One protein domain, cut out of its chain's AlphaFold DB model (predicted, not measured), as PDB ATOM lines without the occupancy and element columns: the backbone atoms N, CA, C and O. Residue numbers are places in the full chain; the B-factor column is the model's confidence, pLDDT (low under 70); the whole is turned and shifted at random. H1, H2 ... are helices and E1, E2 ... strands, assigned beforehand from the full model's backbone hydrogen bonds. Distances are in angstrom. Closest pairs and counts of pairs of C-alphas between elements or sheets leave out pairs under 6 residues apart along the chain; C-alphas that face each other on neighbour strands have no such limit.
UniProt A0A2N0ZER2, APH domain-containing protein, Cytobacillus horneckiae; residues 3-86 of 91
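Overview. This is residues 3 to 86 of the 91 residues of the protein "APH domain-containing protein" of Cytobacillus horneckiae (UniProt A0A2N0ZER2). This is a loose, flat, three-part layout: the helical hairpin H1 and H2 lies at one end of the longest axis and the strand hairpin E2 and E3 at the other, while H3 runs off from between them. The short strand pair E1 and E4 lies near the beginning of H3, and residues 48 to 53 and residues 78 to 86 stick out. The printed part has 84 residues, with four named helices and four named strands in the order H1, H2, E1, E2, E3, E4, H3, H4. The strands form two antiparallel sheets of two, E1 - E4 and E2 - E3, and the class is mixed, helices and strands. The whole is loose, with a radius of gyration of the C-alphas of 15.1 A and spans of 47 by 39 by 19 A.

Along the chain. Find C-alpha 3 at (-46.932, -21.340, 25.488); from there H1 runs through residues 3 to 12, 14.5 A long. H2, residues 17 to 28, follows and is 16.5 A long. Next come the strands E1, residues 35 to 37, 5.8 A, and E2, residues 46 to 49, 9.9 A. E3, residues 52 to 55, is 10.1 A long, and E4, residues 62 to 64, is 6.2 A long. Look for C-alpha 67 at (-37.832, -27.848, 23.470), where H3, residues 67 to 79, begins its 18.1 A. H4, residues 81 to 84, is 5.5 A long and ends at C-alpha 84, (-45.108, -49.848, 9.540).

Arrangement. Start with the hairpin of H1 and H2, which touch and run opposite ways at a shallow tilt of 7 degrees; their closest C-alphas are those of Ile 10 and Lys 20, 6.1 A apart. The closest C-alphas of H1 and E4 are those of Arg 3 and Gly 64, 6.9 A apart. E1 and E4 are antiparallel at 133 degrees, with N 37 and O 62 within hydrogen-bond range at 2.9 A. The closest C-alphas of E1 and H3 are those of Cys 37 and Asp 69, 6.8 A apart. Farther along, the hairpin E2 and E3 is antiparallel at 158 degrees, with N 47 and O 54 within hydrogen-bond range at 2.9 A. H3 is apart from E2, E3 and H1, and meets H4 only through their link. In H1, H2 and H3 every O i to N i+4 pair is within hydrogen-bond range; H4 is too short for such a pair.

Size, cuts and confidence. The two C-alphas farthest apart are those of His 17 and Asn 50, at 48.7 A. The printed part has no cut, and no link is long. Look at residues 81 to 86 for pLDDT under 70; the mean of the printed part is 90.9.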
ATOM      1  N   ARG A   3     -46.401 -20.830  24.208       92.69
ATOM      2  CA  ARG A   3     -46.932 -21.340  25.488       92.69
ATOM      3  C   ARG A   3     -48.453 -21.317  25.561       92.69
ATOM      4  O   ARG A   3     -49.057 -22.307  25.945       92.69
ATOM      5  N   PHE A   4     -49.071 -20.216  25.134       92.75
ATOM      6  CA  PHE A   4     -50.529 -20.107  25.091       92.75
ATOM      7  C   PHE A   4     -51.148 -21.187  24.195       92.75
ATOM      8  O   PHE A   4     -52.113 -21.839  24.577       92.75
ATOM      9  N   SER A   5     -50.545 -21.437  23.029       92.88
ATOM     10  CA  SER A   5     -51.008 -22.503  22.140       92.88
ATOM     11  C   SER A   5     -50.875 -23.895  22.752       92.88
ATOM     12  O   SER A   5     -51.749 -24.724  22.521       92.88
ATOM     13  N   LEU A   6     -49.791 -24.168  23.482       93.75
ATOM     14  CA  LEU A   6     -49.588 -25.455  24.151       93.75
ATOM     15  C   LEU A   6     -50.583 -25.642  25.301       93.75
ATOM     16  O   LEU A   6     -51.152 -26.718  25.440       93.75
ATOM     17  N   ALA A   7     -50.848 -24.590  26.080       95.88
ATOM     18  CA  ALA A   7     -51.857 -24.617  27.134       95.88
ATOM     19  C   ALA A   7     -53.260 -24.902  26.571       95.88
ATOM     20  O   ALA A   7     -53.978 -25.741  27.116       95.88
ATOM     21  N   ASN A   8     -53.617 -24.271  25.445       96.19
ATOM     22  CA  ASN A   8     -54.882 -24.539  24.763       96.19
ATOM     23  C   ASN A   8     -54.965 -25.997  24.285       96.19
ATOM     24  O   ASN A   8     -55.925 -26.691  24.605       96.19
ATOM     25  N   ALA A   9     -53.914 -26.492  23.622       94.56
ATOM     26  CA  ALA A   9     -53.848 -27.881  23.170       94.56
ATOM     27  C   ALA A   9     -54.003 -28.883  24.331       94.56
ATOM     28  O   ALA A   9     -54.735 -29.858  24.196       94.56
ATOM     29  N   ILE A  10     -53.385 -28.629  25.493       96.44
ATOM     30  CA  ILE A  10     -53.554 -29.466  26.697       96.44
ATOM     31  C   ILE A  10     -55.023 -29.487  27.142       96.44
ATOM     32  O   ILE A  10     -55.552 -30.550  27.482       96.44
ATOM     33  N   SER A  11     -55.694 -28.333  27.129       95.69
ATOM     34  CA  SER A  11     -57.092 -28.217  27.560       95.69
ATOM     35  C   SER A  11     -58.064 -29.011  26.679       95.69
ATOM     36  O   SER A  11     -59.010 -29.597  27.210       95.69
ATOM     37  N   GLU A  12     -57.772 -29.123  25.381       96.44
ATOM     38  CA  GLU A  12     -58.572 -29.842  24.378       96.44
ATOM     39  C   GLU A  12     -58.364 -31.368  24.398       96.44
ATOM     40  O   GLU A  12     -59.127 -32.108  23.780       96.44
ATOM     41  N   THR A  13     -57.362 -31.877  25.122       97.00
ATOM     42  CA  THR A  13     -57.123 -33.328  25.220       97.00
ATOM     43  C   THR A  13     -58.212 -34.065  26.013       97.00
ATOM     44  O   THR A  13     -58.895 -33.492  26.862       97.00
ATOM     45  N   MET A  14     -58.310 -35.383  25.820       97.38
ATOM     46  CA  MET A  14     -59.171 -36.277  26.617       97.38
ATOM     47  C   MET A  14     -58.526 -36.744  27.937       97.38
ATOM     48  O   MET A  14     -59.027 -37.664  28.580       97.38
ATOM     49  N   LEU A  15     -57.410 -36.132  28.342       96.81
ATOM     50  CA  LEU A  15     -56.719 -36.458  29.588       96.81
ATOM     51  C   LEU A  15     -57.568 -36.098  30.813       96.81
ATOM     52  O   LEU A  15     -58.389 -35.175  30.781       96.81
ATOM     53  N   SER A  16     -57.329 -36.790  31.925       98.19
ATOM     54  CA  SER A  16     -57.949 -36.451  33.203       98.19
ATOM     55  C   SER A  16     -57.544 -35.048  33.665       98.19
ATOM     56  O   SER A  16     -56.489 -34.518  33.305       98.19
ATOM     57  N   HIS A  17     -58.350 -34.449  34.545       97.81
ATOM     58  CA  HIS A  17     -58.027 -33.147  35.135       97.81
ATOM     59  C   HIS A  17     -56.638 -33.136  35.801       97.81
ATOM     60  O   HIS A  17     -55.887 -32.169  35.681       97.81
ATOM     61  N   LYS A  18     -56.266 -34.232  36.477       98.00
ATOM     62  CA  LYS A  18     -54.963 -34.372  37.144       98.00
ATOM     63  C   LYS A  18     -53.801 -34.366  36.146       98.00
ATOM     64  O   LYS A  18     -52.791 -33.706  36.389       98.00
ATOM     65  N   GLU A  19     -53.937 -35.076  35.031       98.19
ATOM     66  CA  GLU A  19     -52.920 -35.108  33.972       98.19
ATOM     67  C   GLU A  19     -52.790 -33.745  33.292       98.19
ATOM     68  O   GLU A  19     -51.675 -33.234  33.180       98.19
ATOM     69  N   LYS A  20     -53.913 -33.097  32.945       98.31
ATOM     70  CA  LYS A  20     -53.908 -31.733  32.392       98.31
ATOM     71  C   LYS A  20     -53.196 -30.756  33.324       98.31
ATOM     72  O   LYS A  20     -52.312 -30.029  32.881       98.31
ATOM     73  N   GLN A  21     -53.509 -30.784  34.623       97.75
ATOM     74  CA  GLN A  21     -52.847 -29.925  35.606       97.75
ATOM     75  C   GLN A  21     -51.345 -30.210  35.703       97.75
ATOM     76  O   GLN A  21     -50.545 -29.282  35.802       97.75
ATOM     77  N   THR A  22     -50.949 -31.482  35.638       97.56
ATOM     78  CA  THR A  22     -49.533 -31.877  35.648       97.56
ATOM     79  C   THR A  22     -48.800 -31.303  34.434       97.56
ATOM     80  O   THR A  22     -47.743 -30.694  34.587       97.56
ATOM     81  N   MET A  23     -49.381 -31.417  33.237       96.12
ATOM     82  CA  MET A  23     -48.799 -30.864  32.011       96.12
ATOM     83  C   MET A  23     -48.734 -29.334  32.027       96.12
ATOM     84  O   MET A  23     -47.719 -28.765  31.635       96.12
ATOM     85  N   LEU A  24     -49.783 -28.660  32.510       96.31
ATOM     86  CA  LEU A  24     -49.793 -27.202  32.653       96.31
ATOM     87  C   LEU A  24     -48.718 -26.729  33.639       96.31
ATOM     88  O   LEU A  24     -48.017 -25.759  33.355       96.31
ATOM     89  N   ASN A  25     -48.529 -27.441  34.752       95.75
ATOM     90  CA  ASN A  25     -47.462 -27.136  35.702       95.75
ATOM     91  C   ASN A  25     -46.081 -27.282  35.049       95.75
ATOM     92  O   ASN A  25     -45.251 -26.389  35.199       95.75
ATOM     93  N   LEU A  26     -45.837 -28.352  34.285       93.50
ATOM     94  CA  LEU A  26     -44.583 -28.517  33.538       93.50
ATOM     95  C   LEU A  26     -44.366 -27.382  32.527       93.50
ATOM     96  O   LEU A  26     -43.270 -26.836  32.441       93.50
ATOM     97  N   LEU A  27     -45.420 -26.989  31.806       93.06
ATOM     98  CA  LEU A  27     -45.372 -25.921  30.809       93.06
ATOM     99  C   LEU A  27     -44.975 -24.565  31.415       93.06
ATOM    100  O   LEU A  27     -44.192 -23.838  30.806       93.06
ATOM    101  N   VAL A  28     -45.481 -24.236  32.609       92.38
ATOM    102  CA  VAL A  28     -45.142 -22.990  33.324       92.38
ATOM    103  C   VAL A  28     -43.675 -22.959  33.766       92.38
ATOM    104  O   VAL A  28     -43.077 -21.887  33.787       92.38
ATOM    105  N   HIS A  29     -43.078 -24.116  34.066       91.19
ATOM    106  CA  HIS A  29     -41.683 -24.221  34.512       91.19
ATOM    107  C   HIS A  29     -40.662 -24.286  33.370       91.19
ATOM    108  O   HIS A  29     -39.458 -24.310  33.633       91.19
ATOM    109  N   LEU A  30     -41.098 -24.314  32.107       87.56
ATOM    110  CA  LEU A  30     -40.153 -24.197  31.001       87.56
ATOM    111  C   LEU A  30     -39.427 -22.839  31.075       87.56
ATOM    112  O   LEU A  30     -40.004 -21.854  31.534       87.56
ATOM    113  N   PRO A  31     -38.177 -22.740  30.598       89.75
ATOM    114  CA  PRO A  31     -37.507 -21.455  30.443       89.75
ATOM    115  C   PRO A  31     -38.238 -20.561  29.441       89.75
ATOM    116  O   PRO A  31     -38.796 -21.052  28.447       89.75
ATOM    117  N   ASP A  32     -38.250 -19.255  29.700       86.38
ATOM    118  CA  ASP A  32     -38.671 -18.274  28.703       86.38
ATOM    119  C   ASP A  32     -37.621 -18.190  27.596       86.38
ATOM    120  O   ASP A  32     -36.424 -18.085  27.850       86.38
ATOM    121  N   CYS A  33     -38.093 -18.236  26.356       87.88
ATOM    122  CA  CYS A  33     -37.290 -18.083  25.152       87.88
ATOM    123  C   CYS A  33     -38.140 -17.391  24.086       87.88
ATOM    124  O   CYS A  33     -39.367 -17.517  24.073       87.88
ATOM    125  N   SER A  34     -37.471 -16.683  23.180       91.50
ATOM    126  CA  SER A  34     -38.083 -15.940  22.076       91.50
ATOM    127  C   SER A  34     -37.614 -16.435  20.703       91.50
ATOM    128  O   SER A  34     -37.606 -15.688  19.725       91.50
ATOM    129  N   SER A  35     -37.217 -17.704  20.615       94.88
ATOM    130  CA  SER A  35     -36.800 -18.329  19.362       94.88
ATOM    131  C   SER A  35     -37.997 -18.530  18.438       94.88
ATOM    132  O   SER A  35     -39.103 -18.836  18.890       94.88
ATOM    133  N   ILE A  36     -37.775 -18.414  17.129       95.31
ATOM    134  CA  ILE A  36     -38.750 -18.871  16.138       95.31
ATOM    135  C   ILE A  36     -38.728 -20.399  16.170       95.31
ATOM    136  O   ILE A  36     -37.749 -21.018  15.768       95.31
ATOM    137  N   CYS A  37     -39.796 -20.986  16.694       95.56
ATOM    138  CA  CYS A  37     -40.005 -22.425  16.736       95.56
ATOM    139  C   CYS A  37     -40.945 -22.808  15.598       95.56
ATOM    140  O   CYS A  37     -41.887 -22.070  15.299       95.56
ATOM    141  N   HIS A  38     -40.704 -23.958  14.987       96.69
ATOM    142  CA  HIS A  38     -41.462 -24.449  13.849       96.69
ATOM    143  C   HIS A  38     -42.899 -24.807  14.226       96.69
ATOM    144  O   HIS A  38     -43.818 -24.500  13.483       96.69
ATOM    145  N   GLY A  39     -43.105 -25.462  15.376       93.38
ATOM    146  CA  GLY A  39     -44.417 -25.942  15.825       93.38
ATOM    147  C   GLY A  39     -44.850 -27.284  15.223       93.38
ATOM    148  O   GLY A  39     -45.801 -27.890  15.720       93.38
ATOM    149  N   ASP A  40     -44.132 -27.770  14.210       93.69
ATOM    150  CA  ASP A  40     -44.341 -29.079  13.575       93.69
ATOM    151  C   ASP A  40     -43.045 -29.631  12.960       93.69
ATOM    152  O   ASP A  40     -42.998 -30.102  11.828       93.69
ATOM    153  N   TYR A  41     -41.933 -29.485  13.680       94.81
ATOM    154  CA  TYR A  41     -40.639 -29.937  13.179       94.81
ATOM    155  C   TYR A  41     -40.535 -31.471  13.229       94.81
ATOM    156  O   TYR A  41     -40.669 -32.084  14.297       94.81
ATOM    157  N   HIS A  42     -40.280 -32.095  12.079       91.75
ATOM    158  CA  HIS A  42     -39.960 -33.516  11.937       91.75
ATOM    159  C   HIS A  42     -39.220 -33.784  10.625       91.75
ATOM    160  O   HIS A  42     -39.158 -32.921   9.751       91.75
ATOM    161  N   THR A  43     -38.663 -34.990  10.484       90.31
ATOM    162  CA  THR A  43     -37.811 -35.369   9.346       90.31
ATOM    163  C   THR A  43     -38.498 -35.199   7.994       90.31
ATOM    164  O   THR A  43     -37.846 -34.754   7.059       90.31
ATOM    165  N   ASP A  44     -39.805 -35.465   7.897       90.88
ATOM    166  CA  ASP A  44     -40.528 -35.324   6.621       90.88
ATOM    167  C   ASP A  44     -40.703 -33.856   6.176       90.88
ATOM    168  O   ASP A  44     -40.896 -33.604   4.991       90.88
ATOM    169  N   ASN A  45     -40.549 -32.886   7.089       95.12
ATOM    170  CA  ASN A  45     -40.557 -31.448   6.777       95.12
ATOM    171  C   ASN A  45     -39.150 -30.908   6.459       95.12
ATOM    172  O   ASN A  45     -38.949 -29.693   6.389       95.12
ATOM    173  N   VAL A  46     -38.152 -31.782   6.282       94.88
ATOM    174  CA  VAL A  46     -36.772 -31.399   5.960       94.88
ATOM    175  C   VAL A  46     -36.345 -32.024   4.637       94.88
ATOM    176  O   VAL A  46     -36.238 -33.240   4.511       94.88
ATOM    177  N   ILE A  47     -36.012 -31.180   3.660       96.12
ATOM    178  CA  ILE A  47     -35.362 -31.616   2.422       96.12
ATOM    179  C   ILE A  47     -33.854 -31.447   2.576       96.12
ATOM    180  O   ILE A  47     -33.371 -30.341   2.819       96.12
ATOM    181  N   ALA A  48     -33.108 -32.533   2.382       95.50
ATOM    182  CA  ALA A  48     -31.652 -32.511   2.317       95.50
ATOM    183  C   ALA A  48     -31.172 -32.661   0.865       95.50
ATOM    184  O   ALA A  48     -31.508 -33.633   0.190       95.50
ATOM    185  N   HIS A  49     -30.358 -31.720   0.384       92.94
ATOM    186  CA  HIS A  49     -29.733 -31.783  -0.938       92.94
ATOM    187  C   HIS A  49     -28.331 -31.166  -0.906       92.94
ATOM    188  O   HIS A  49     -28.151 -30.060  -0.405       92.94
ATOM    189  N   ASN A  50     -27.330 -31.876  -1.439       94.38
ATOM    190  CA  ASN A  50     -25.926 -31.436  -1.487       94.38
ATOM    191  C   ASN A  50     -25.376 -30.921  -0.140       94.38
ATOM    192  O   ASN A  50     -24.673 -29.916  -0.088       94.38
ATOM    193  N   GLY A  51     -25.719 -31.592   0.965       92.88
ATOM    194  CA  GLY A  51     -25.276 -31.210   2.313       92.88
ATOM    195  C   GLY A  51     -25.999 -29.999   2.916       92.88
ATOM    196  O   GLY A  51     -25.701 -29.623   4.046       92.88
ATOM    197  N   LEU A  52     -26.961 -29.409   2.202       94.44
ATOM    198  CA  LEU A  52     -27.836 -28.356   2.710       94.44
ATOM    199  C   LEU A  52     -29.178 -28.949   3.132       94.44
ATOM    200  O   LEU A  52     -29.739 -29.787   2.426       94.44
ATOM    201  N   ALA A  53     -29.696 -28.486   4.266       94.81
ATOM    202  CA  ALA A  53     -31.023 -28.830   4.756       94.81
ATOM    203  C   ALA A  53     -31.940 -27.607   4.665       94.81
ATOM    204  O   ALA A  53     -31.591 -26.524   5.137       94.81
ATOM    205  N   VAL A  54     -33.117 -27.792   4.074       96.19
ATOM    206  CA  VAL A  54     -34.178 -26.785   3.999       96.19
ATOM    207  C   VAL A  54     -35.382 -27.303   4.771       96.19
ATOM    208  O   VAL A  54     -35.842 -28.416   4.529       96.19
ATOM    209  N   VAL A  55     -35.882 -26.488   5.697       96.31
ATOM    210  CA  VAL A  55     -37.080 -26.786   6.491       96.31
ATOM    211  C   VAL A  55     -38.298 -26.166   5.804       96.31
ATOM    212  O   VAL A  55     -38.274 -24.976   5.481       96.31
ATOM    213  N   LEU A  56     -39.332 -26.969   5.569       96.56
ATOM    214  CA  LEU A  56     -40.587 -26.601   4.902       96.56
ATOM    215  C   LEU A  56     -41.729 -26.408   5.910       96.56
ATOM    216  O   LEU A  56     -41.557 -26.724   7.071       96.56
ATOM    217  N   ASP A  57     -42.898 -25.938   5.464       96.19
ATOM    218  CA  ASP A  57     -44.153 -25.936   6.245       96.19
ATOM    219  C   ASP A  57     -44.172 -25.100   7.541       96.19
ATOM    220  O   ASP A  57     -44.764 -25.452   8.561       96.19
ATOM    221  N   TRP A  58     -43.644 -23.879   7.456       96.62
ATOM    222  CA  TRP A  58     -43.590 -22.897   8.551       96.62
ATOM    223  C   TRP A  58     -44.942 -22.304   9.004       96.62
ATOM    224  O   TRP A  58     -44.971 -21.403   9.843       96.62
ATOM    225  N   MET A  59     -46.081 -22.764   8.480       95.81
ATOM    226  CA  MET A  59     -47.406 -22.196   8.782       95.81
ATOM    227  C   MET A  59     -47.817 -22.321  10.262       95.81
ATOM    228  O   MET A  59     -48.666 -21.567  10.738       95.81
ATOM    229  N   THR A  60     -47.207 -23.250  11.004       94.50
ATOM    230  CA  THR A  60     -47.451 -23.470  12.438       94.50
ATOM    231  C   THR A  60     -46.449 -22.752  13.346       94.50
ATOM    232  O   THR A  60     -46.556 -22.878  14.571       94.50
ATOM    233  N   ALA A  61     -45.532 -21.958  12.775       95.81
ATOM    234  CA  ALA A  61     -44.425 -21.344  13.493       95.81
ATOM    235  C   ALA A  61     -44.872 -20.358  14.574       95.81
ATOM    236  O   ALA A  61     -45.817 -19.578  14.418       95.81
ATOM    237  N   LYS A  62     -44.179 -20.392  15.716       94.06
ATOM    238  CA  LYS A  62     -44.475 -19.562  16.892       94.06
ATOM    239  C   LYS A  62     -43.186 -19.134  17.571       94.06
ATOM    240  O   LYS A  62     -42.248 -19.908  17.696       94.06
ATOM    241  N   CYS A  63     -43.183 -17.918  18.104       95.12
ATOM    242  CA  CYS A  63     -42.142 -17.472  19.022       95.12
ATOM    243  C   CYS A  63     -42.285 -18.189  20.381       95.12
ATOM    244  O   CYS A  63     -43.394 -18.220  20.944       95.12
ATOM    245  N   GLY A  64     -41.191 -18.781  20.877       93.88
ATOM    246  CA  GLY A  64     -41.162 -19.522  22.135       93.88
ATOM    247  C   GLY A  64     -39.864 -20.288  22.415       93.88
ATOM    248  O   GLY A  64     -38.769 -19.888  22.023       93.88
ATOM    249  N   ASN A  65     -40.009 -21.393  23.143       94.62
ATOM    250  CA  ASN A  65     -38.937 -22.296  23.544       94.62
ATOM    251  C   ASN A  65     -38.777 -23.419  22.499       94.62
ATOM    252  O   ASN A  65     -39.793 -23.964  22.085       94.62
ATOM    253  N   PRO A  66     -37.560 -23.795  22.069       94.25
ATOM    254  CA  PRO A  66     -37.357 -24.838  21.054       94.25
ATOM    255  C   PRO A  66     -37.587 -26.277  21.554       94.25
ATOM    256  O   PRO A  66     -37.726 -27.193  20.747       94.25
ATOM    257  N   VAL A  67     -37.654 -26.508  22.872       93.12
ATOM    258  CA  VAL A  67     -37.832 -27.848  23.470       93.12
ATOM    259  C   VAL A  67     -39.049 -28.619  22.927       93.12
ATOM    260  O   VAL A  67     -38.900 -29.813  22.673       93.12
ATOM    261  N   PRO A  68     -40.234 -28.017  22.706       91.75
ATOM    262  CA  PRO A  68     -41.377 -28.708  22.114       91.75
ATOM    263  C   PRO A  68     -41.123 -29.240  20.696       91.75
ATOM    264  O   PRO A  68     -41.599 -30.330  20.387       91.75
ATOM    265  N   ASP A  69     -40.356 -28.530  19.858       94.75
ATOM    266  CA  ASP A  69     -39.987 -29.025  18.521       94.75
ATOM    267  C   ASP A  69     -39.079 -30.256  18.647       94.75
ATOM    268  O   ASP A  69     -39.347 -31.288  18.036       94.75
ATOM    269  N   VAL A  70     -38.070 -30.192  19.527       94.38
ATOM    270  CA  VAL A  70     -37.177 -31.327  19.821       94.38
ATOM    271  C   VAL A  70     -37.962 -32.530  20.345       94.38
ATOM    272  O   VAL A  70     -37.769 -33.648  19.871       94.38
ATOM    273  N   ALA A  71     -38.869 -32.313  21.302       92.25
ATOM    274  CA  ALA A  71     -39.687 -33.370  21.886       92.25
ATOM    275  C   ALA A  71     -40.580 -34.041  20.833       92.25
ATOM    276  O   ALA A  71     -40.635 -35.270  20.776       92.25
ATOM    277  N   ARG A  72     -41.231 -33.254  19.962       90.94
ATOM    278  CA  ARG A  72     -42.034 -33.772  18.845       90.94
ATOM    279  C   ARG A  72     -41.185 -34.612  17.895       90.94
ATOM    280  O   ARG A  72     -41.561 -35.748  17.609       90.94
ATOM    281  N   THR A  73     -40.056 -34.082  17.425       93.44
ATOM    282  CA  THR A  73     -39.163 -34.808  16.511       93.44
ATOM    283  C   THR A  73     -38.677 -36.108  17.142       93.44
ATOM    284  O   THR A  73     -38.768 -37.159  16.515       93.44
ATOM    285  N   TYR A  74     -38.237 -36.065  18.403       93.44
ATOM    286  CA  TYR A  74     -37.790 -37.247  19.137       93.44
ATOM    287  C   TYR A  74     -38.895 -38.301  19.258       93.44
ATOM    288  O   TYR A  74     -38.655 -39.475  18.975       93.44
ATOM    289  N   MET A  75     -40.115 -37.900  19.634       91.69
ATOM    290  CA  MET A  75     -41.253 -38.818  19.720       91.69
ATOM    291  C   MET A  75     -41.554 -39.459  18.365       91.69
ATOM    292  O   MET A  75     -41.697 -40.678  18.287       91.69
ATOM    293  N   LEU A  76     -41.614 -38.668  17.292       89.81
ATOM    294  CA  LEU A  76     -41.883 -39.192  15.955       89.81
ATOM    295  C   LEU A  76     -40.775 -40.141  15.496       89.81
ATOM    296  O   LEU A  76     -41.084 -41.245  15.076       89.81
ATOM    297  N   MET A  77     -39.500 -39.789  15.665       88.38
ATOM    298  CA  MET A  77     -38.387 -40.680  15.316       88.38
ATOM    299  C   MET A  77     -38.395 -41.981  16.128       88.38
ATOM    300  O   MET A  77     -38.104 -43.043  15.585       88.38
ATOM    301  N   THR A  78     -38.750 -41.915  17.414       89.56
ATOM    302  CA  THR A  78     -38.774 -43.087  18.304       89.56
ATOM    303  C   THR A  78     -39.920 -44.039  17.965       89.56
ATOM    304  O   THR A  78     -39.767 -45.255  18.056       89.56
ATOM    305  N   TYR A  79     -41.080 -43.502  17.577       85.19
ATOM    306  CA  TYR A  79     -42.309 -44.282  17.422       85.19
ATOM    307  C   TYR A  79     -42.786 -44.440  15.970       85.19
ATOM    308  O   TYR A  79     -43.722 -45.204  15.734       85.19
ATOM    309  N   ALA A  80     -42.152 -43.796  14.982       73.12
ATOM    310  CA  ALA A  80     -42.530 -43.888  13.565       73.12
ATOM    311  C   ALA A  80     -42.563 -45.341  13.059       73.12
ATOM    312  O   ALA A  80     -43.471 -45.721  12.313       73.12
ATOM    313  N   SER A  81     -41.642 -46.185  13.530       63.00
ATOM    314  CA  SER A  81     -41.545 -47.602  13.153       63.00
ATOM    315  C   SER A  81     -42.739 -48.450  13.611       63.00
ATOM    316  O   SER A  81     -43.012 -49.490  13.015       63.00
ATOM    317  N   LEU A  82     -43.500 -48.010  14.624       57.84
ATOM    318  CA  LEU A  82     -44.685 -48.736  15.103       57.84
ATOM    319  C   LEU A  82     -45.855 -48.689  14.105       57.84
ATOM    320  O   LEU A  82     -46.761 -49.518  14.183       57.84
ATOM    321  N   SER A  83     -45.845 -47.737  13.165       50.44
ATOM    322  CA  SER A  83     -46.888 -47.612  12.139       50.44
ATOM    323  C   SER A  83     -46.692 -48.573  10.959       50.44
ATOM    324  O   SER A  83     -47.674 -49.032  10.378       50.44
ATOM    325  N   ILE A  84     -45.444 -48.942  10.649       52.56
ATOM    326  CA  ILE A  84     -45.108 -49.848   9.540       52.56
ATOM    327  C   ILE A  84     -45.485 -51.292   9.908       52.56
ATOM    328  O   ILE A  84     -46.142 -51.977   9.131       52.56
ATOM    329  N   ALA A  85     -45.212 -51.715  11.146       47.50
ATOM    330  CA  ALA A  85     -45.468 -53.083  11.605       47.50
ATOM    331  C   ALA A  85     -46.960 -53.487  11.678       47.50
ATOM    332  O   ALA A  85     -47.268 -54.672  11.759       47.50
ATOM    333  N   LYS A  86     -47.906 -52.535  11.648       45.06
ATOM    334  CA  LYS A  86     -49.350 -52.849  11.602       45.06
ATOM    335  C   LYS A  86     -49.894 -53.055  10.187       45.06
ATOM    336  O   LYS A  86     -50.979 -53.615  10.057       45.06
TER     337      LYS A  86